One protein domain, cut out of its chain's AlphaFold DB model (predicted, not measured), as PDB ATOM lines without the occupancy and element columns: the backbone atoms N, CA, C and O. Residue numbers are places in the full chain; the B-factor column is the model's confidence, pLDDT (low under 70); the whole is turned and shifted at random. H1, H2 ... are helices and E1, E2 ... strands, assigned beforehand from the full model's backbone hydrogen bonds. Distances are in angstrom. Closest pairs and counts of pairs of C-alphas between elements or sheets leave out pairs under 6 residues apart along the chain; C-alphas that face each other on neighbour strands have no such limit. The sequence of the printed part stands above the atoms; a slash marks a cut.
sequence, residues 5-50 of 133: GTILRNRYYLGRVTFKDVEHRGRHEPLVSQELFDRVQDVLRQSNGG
ATOM      1  N   GLY A   5     211.040 217.642 287.210       85.12
ATOM      2  CA  GLY A   5     210.804 216.221 287.453       85.12
ATOM      3  C   GLY A   5     209.477 215.917 288.160       85.12
ATOM      4  O   GLY A   5     208.933 214.833 287.973       85.12
ATOM      5  N   THR A   6     208.943 216.832 288.969       88.00
ATOM      6  CA  THR A   6     207.619 216.678 289.592       88.00
ATOM      7  C   THR A   6     206.514 216.861 288.555       88.00
ATOM      8  O   THR A   6     205.566 216.083 288.523       88.00
ATOM      9  N   ILE A   7     206.678 217.842 287.662       91.06
ATOM     10  CA  ILE A   7     205.743 218.129 286.567       91.06
ATOM     11  C   ILE A   7     205.633 216.919 285.634       91.06
ATOM     12  O   ILE A   7     204.538 216.428 285.387       91.06
ATOM     13  N   LEU A   8     206.768 216.366 285.200       91.62
ATOM     14  CA  LEU A   8     206.800 215.229 284.274       91.62
ATOM     15  C   LEU A   8     206.229 213.923 284.852       91.62
ATOM     16  O   LEU A   8     206.008 212.982 284.100       91.62
ATOM     17  N   ARG A   9     205.997 213.832 286.167       91.12
ATOM     18  CA  ARG A   9     205.371 212.666 286.822       91.12
ATOM     19  C   ARG A   9     203.881 212.858 287.095       91.12
ATOM     20  O   ARG A   9     203.225 211.934 287.569       91.12
ATOM     21  N   ASN A  10     203.346 214.047 286.839       92.00
ATOM     22  CA  ASN A  10     201.979 214.367 287.205       92.00
ATOM     23  C   ASN A  10     200.981 213.734 286.220       92.00
ATOM     24  O   ASN A  10     200.933 214.090 285.045       92.00
ATOM     25  N   ARG A  11     200.138 212.829 286.723       91.19
ATOM     26  CA  ARG A  11     199.088 212.152 285.941       91.19
ATOM     27  C   ARG A  11     197.944 213.087 285.542       91.19
ATOM     28  O   ARG A  11     197.136 212.717 284.696       91.19
ATOM     29  N   TYR A  12     197.926 214.315 286.063       92.19
ATOM     30  CA  TYR A  12     197.048 215.378 285.584       92.19
ATOM     31  C   TYR A  12     197.161 215.559 284.069       92.19
ATOM     32  O   TYR A  12     196.148 215.664 283.400       92.19
ATOM     33  N   TYR A  13     198.356 215.468 283.475       93.12
ATOM     34  CA  TYR A  13     198.517 215.605 282.019       93.12
ATOM     35  C   TYR A  13     197.815 214.504 281.196       93.12
ATOM     36  O   TYR A  13     197.558 214.713 280.012       93.12
ATOM     37  N   LEU A  14     197.441 213.382 281.824       93.31
ATOM     38  CA  LEU A  14     196.666 212.285 281.229       93.31
ATOM     39  C   LEU A  14     195.146 212.445 281.377       93.31
ATOM     40  O   LEU A  14     194.403 211.521 281.051       93.31
ATOM     41  N   GLY A  15     194.653 213.560 281.927       91.88
ATOM     42  CA  GLY A  15     193.224 213.674 282.231       91.88
ATOM     43  C   GLY A  15     192.823 212.952 283.511       91.88
ATOM     44  O   GLY A  15     191.656 212.603 283.660       91.88
ATOM     45  N   ARG A  16     193.760 212.661 284.425       91.50
ATOM     46  CA  ARG A  16     193.482 211.937 285.675       91.50
ATOM     47  C   ARG A  16     193.766 212.798 286.893       91.50
ATOM     48  O   ARG A  16     194.800 213.454 286.969       91.50
ATOM     49  N   VAL A  17     192.870 212.751 287.873       90.44
ATOM     50  CA  VAL A  17     193.010 213.477 289.140       90.44
ATOM     51  C   VAL A  17     192.968 212.479 290.287       90.44
ATOM     52  O   VAL A  17     192.097 211.613 290.333       90.44
ATOM     53  N   THR A  18     193.914 212.599 291.213       88.62
ATOM     54  CA  THR A  18     193.957 211.801 292.440       88.62
ATOM     55  C   THR A  18     193.153 212.490 293.536       88.62
ATOM     56  O   THR A  18     193.459 213.627 293.901       88.62
ATOM     57  N   PHE A  19     192.152 211.807 294.085       87.50
ATOM     58  CA  PHE A  19     191.394 212.258 295.251       87.50
ATOM     59  C   PHE A  19     191.344 211.133 296.283       87.50
ATOM     60  O   PHE A  19     190.930 210.026 295.957       87.50
ATOM     61  N   LYS A  20     191.775 211.409 297.522       87.69
ATOM     62  CA  LYS A  20     191.869 210.405 298.603       87.69
ATOM     63  C   LYS A  20     192.591 209.115 298.164       87.69
ATOM     64  O   LYS A  20     192.075 208.024 298.369       87.69
ATOM     65  N   ASP A  21     193.740 209.263 297.505       86.62
ATOM     66  CA  ASP A  21     194.553 208.162 296.955       86.62
ATOM     67  C   ASP A  21     193.866 207.285 295.889       86.62
ATOM     68  O   ASP A  21     194.413 206.264 295.474       86.62
ATOM     69  N   VAL A  22     192.708 207.711 295.370       88.44
ATOM     70  CA  VAL A  22     192.014 207.057 294.257       88.44
ATOM     71  C   VAL A  22     192.141 207.905 292.992       88.44
ATOM     72  O   VAL A  22     191.925 209.120 293.001       88.44
ATOM     73  N   GLU A  23     192.515 207.266 291.882       87.94
ATOM     74  CA  GLU A  23     192.549 207.905 290.565       87.94
ATOM     75  C   GLU A  23     191.153 207.966 289.951       87.94
ATOM     76  O   GLU A  23     190.493 206.947 289.750       87.94
ATOM     77  N   HIS A  24     190.741 209.170 289.571       88.94
ATOM     78  CA  HIS A  24     189.504 209.412 288.844       88.94
ATOM     79  C   HIS A  24     189.785 210.053 287.487       88.94
ATOM     80  O   HIS A  24     190.762 210.788 287.308       88.94
ATOM     81  N   ARG A  25     188.891 209.803 286.525       88.62
ATOM     82  CA  ARG A  25     188.902 210.507 285.240       88.62
ATOM     83  C   ARG A  25     188.485 211.961 285.472       88.62
ATOM     84  O   ARG A  25     187.384 212.233 285.947       88.62
ATOM     85  N   GLY A  26     189.393 212.881 285.174       87.31
ATOM     86  CA  GLY A  26     189.171 214.317 285.218       87.31
ATOM     87  C   GLY A  26     188.244 214.787 284.098       87.31
ATOM     88  O   GLY A  26     187.966 214.067 283.141       87.31
ATOM     89  N   ARG A  27     187.756 216.024 284.234       88.69
ATOM     90  CA  ARG A  27     186.861 216.663 283.253       88.69
ATOM     91  C   ARG A  27     187.590 217.320 282.081       88.69
ATOM     92  O   ARG A  27     186.940 217.718 281.125       88.69
ATOM     93  N   HIS A  28     188.899 217.512 282.190       90.19
ATOM     94  CA  HIS A  28     189.678 218.198 281.169       90.19
ATOM     95  C   HIS A  28     190.199 217.204 280.125       90.19
ATOM     96  O   HIS A  28     190.409 216.027 280.428       90.19
ATOM     97  N   GLU A  29     190.451 217.702 278.917       90.81
ATOM     98  CA  GLU A  29     191.052 216.903 277.852       90.81
ATOM     99  C   GLU A  29     192.499 216.526 278.227       90.81
ATOM    100  O   GLU A  29     193.233 217.376 278.756       90.81
ATOM    101  N   PRO A  30     192.928 215.268 278.014       93.00
ATOM    102  CA  PRO A  30     194.323 214.875 278.159       93.00
ATOM    103  C   PRO A  30     195.234 215.737 277.278       93.00
ATOM    104  O   PRO A  30     194.984 215.928 276.093       93.00
ATOM    105  N   LEU A  31     196.318 216.247 277.862       92.94
ATOM    106  CA  LEU A  31     197.299 217.070 277.145       92.94
ATOM    107  C   LEU A  31     198.353 216.214 276.435       92.94
ATOM    108  O   LEU A  31     198.988 216.667 275.486       92.94
ATOM    109  N   VAL A  32     198.563 214.987 276.913       94.44
ATOM    110  CA  VAL A  32     199.499 214.010 276.347       94.44
ATOM    111  C   VAL A  32     198.843 212.637 276.271       94.44
ATOM    112  O   VAL A  32     197.960 212.317 277.068       94.44
ATOM    113  N   SER A  33     199.304 211.809 275.335       94.06
ATOM    114  CA  SER A  33     198.857 210.420 275.238       94.06
ATOM    115  C   SER A  33     199.469 209.552 276.344       94.06
ATOM    116  O   SER A  33     200.532 209.872 276.896       94.06
ATOM    117  N   GLN A  34     198.813 208.430 276.646       92.12
ATOM    118  CA  GLN A  34     199.299 207.454 277.625       92.12
ATOM    119  C   GLN A  34     200.682 206.919 277.225       92.12
ATOM    120  O   GLN A  34     201.603 206.905 278.036       92.12
ATOM    121  N   GLU A  35     200.872 206.618 275.941       95.06
ATOM    122  CA  GLU A  35     202.122 206.090 275.391       95.06
ATOM    123  C   GLU A  35     203.270 207.104 275.497       95.06
ATOM    124  O   GLU A  35     204.424 206.737 275.727       95.06
ATOM    125  N   LEU A  36     202.989 208.399 275.312       94.12
ATOM    126  CA  LEU A  36     203.996 209.442 275.498       94.12
ATOM    127  C   LEU A  36     204.383 209.570 276.974       94.12
ATOM    128  O   LEU A  36     205.572 209.640 277.289       94.12
ATOM    129  N   PHE A  37     203.397 209.578 277.870       94.69
ATOM    130  CA  PHE A  37     203.641 209.674 279.304       94.69
ATOM    131  C   PHE A  37     204.458 208.487 279.824       94.69
ATOM    132  O   PHE A  37     205.422 208.691 280.564       94.69
ATOM    133  N   ASP A  38     204.129 207.269 279.394       93.44
ATOM    134  CA  ASP A  38     204.823 206.052 279.817       93.44
ATOM    135  C   ASP A  38     206.284 206.042 279.361       93.44
ATOM    136  O   ASP A  38     207.176 205.805 280.181       93.44
ATOM    137  N   ARG A  39     206.554 206.441 278.109       93.25
ATOM    138  CA  ARG A  39     207.930 206.619 277.614       93.25
ATOM    139  C   ARG A  39     208.723 207.619 278.453       93.25
ATOM    140  O   ARG A  39     209.892 207.384 278.755       93.25
ATOM    141  N   VAL A  40     208.107 208.730 278.859       92.56
ATOM    142  CA  VAL A  40     208.758 209.702 279.754       92.56
ATOM    143  C   VAL A  40     209.049 209.073 281.120       92.56
ATOM    144  O   VAL A  40     210.147 209.261 281.647       92.56
ATOM    145  N   GLN A  41     208.121 208.292 281.683       92.50
ATOM    146  CA  GLN A  41     208.361 207.600 282.954       92.50
ATOM    147  C   GLN A  41     209.509 206.589 282.856       92.50
ATOM    148  O   GLN A  41     210.312 206.507 283.788       92.50
ATOM    149  N   ASP A  42     209.636 205.865 281.742       89.81
ATOM    150  CA  ASP A  42     210.763 204.958 281.496       89.81
ATOM    151  C   ASP A  42     212.102 205.694 281.502       89.81
ATOM    152  O   ASP A  42     213.029 205.300 282.217       89.81
ATOM    153  N   VAL A  43     212.193 206.814 280.783       87.88
ATOM    154  CA  VAL A  43     213.403 207.646 280.756       87.88
ATOM    155  C   VAL A  43     213.735 208.178 282.156       87.88
ATOM    156  O   VAL A  43     214.894 208.144 282.581       87.88
ATOM    157  N   LEU A  44     212.732 208.630 282.916       86.69
ATOM    158  CA  LEU A  44     212.927 209.109 284.288       86.69
ATOM    159  C   LEU A  44     213.394 207.996 285.238       86.69
ATOM    160  O   LEU A  44     214.235 208.256 286.103       86.69
ATOM    161  N   ARG A  45     212.885 206.766 285.084       83.56
ATOM    162  CA  ARG A  45     213.339 205.593 285.850       83.56
ATOM    163  C   ARG A  45     214.795 205.256 285.538       83.56
ATOM    164  O   ARG A  45     215.591 205.100 286.463       83.56
ATOM    165  N   GLN A  46     215.168 205.225 284.259       74.12
ATOM    166  CA  GLN A  46     216.544 204.958 283.825       74.12
ATOM    167  C   GLN A  46     217.527 206.031 284.323       74.12
ATOM    168  O   GLN A  46     218.627 205.716 284.777       74.12
ATOM    169  N   SER A  47     217.105 207.299 284.325       68.00
ATOM    170  CA  SER A  47     217.900 208.430 284.828       68.00
ATOM    171  C   SER A  47     218.228 208.339 286.329       68.00
ATOM    172  O   SER A  47     219.260 208.848 286.777       68.00
ATOM    173  N   ASN A  48     217.386 207.662 287.121       63.62
ATOM    174  CA  ASN A  48     217.606 207.479 288.558       63.62
ATOM    175  C   ASN A  48     218.568 206.323 288.899       63.62
ATOM    176  O   ASN A  48     219.164 206.358 289.973       63.62
ATOM    177  N   GLY A  49     218.736 205.330 288.016       55.75
ATOM    178  CA  GLY A  49     219.566 204.138 288.265       55.75
ATOM    179  C   GLY A  49     220.886 204.069 287.485       55.75
ATOM    180  O   GLY A  49     221.733 203.233 287.801       55.75
ATOM    181  N   GLY A  50     221.071 204.919 286.471       59.56
ATOM    182  CA  GLY A  50     222.232 204.895 285.578       59.56
ATOM    183  C   GLY A  50     223.356 205.871 285.935       59.56
ATOM    184  O   GLY A  50     223.198 206.809 286.722       59.56
TER     185      GLY A  50
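This is residues 5 to 50 of the 133 residues of the protein "Recombinase" of Glycomyces harbinensis (UniProt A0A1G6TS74). A small hairpin of two strands, E1 and E2, stands with the link after it at one end of an elongated shape, and one long helix, H2, reaches to the other end as an arm. The short helix H1 sits between hairpin and H2, and only residues 45 to 50, of which 45 to 49 belong to H2, stick out free. The printed part has 46 residues, with H1, E1, E2 and H2 in that order; the sheet, E1 - E2, is antiparallel and the class is mixed, helices and strands. The whole is only just loose, close to compact, with a radius of gyration of the C-alphas of 11.7 A and spans of 37 by 22 by 14 A.

Find C-alpha 11 at (199.088, 212.152, 285.941), where H1 begins; it covers residues 11 to 14. Next come E1, residues 16 to 19, 9.8 A long, and E2, residues 22 to 25, 10.1 A long. H2, residues 34 to 49, runs 23.1 A from C-alpha 34 at (199.299, 207.454, 277.625) to C-alpha 49 at (219.566, 204.138, 288.265).

Look first at the hairpin E1 and E2, antiparallel at 143 degrees: N 17 and O 24 are 2.9 A apart and N 22 and O 19 are 3.0 A apart, within hydrogen-bond range. H1 and H2 are close but not clearly touching; their closest C-alphas, of Leu 14 and Gln 34, are 6.6 A apart. E1 and H2 are apart, as are H1 and E2. In H2, 11 of 12 O i to N i+4 pairs are within hydrogen-bond range; H1 is too short for such a pair.

The C-alphas of Arg 27 and Gly 50, the two farthest apart, are 37.3 A apart. The printed part has no cut. The links H1 to E1 and E1 to E2 are tight, and E2 to H2 is short. Mean pLDDT of the printed part is 87.7; residues 47 to 50 are under 70.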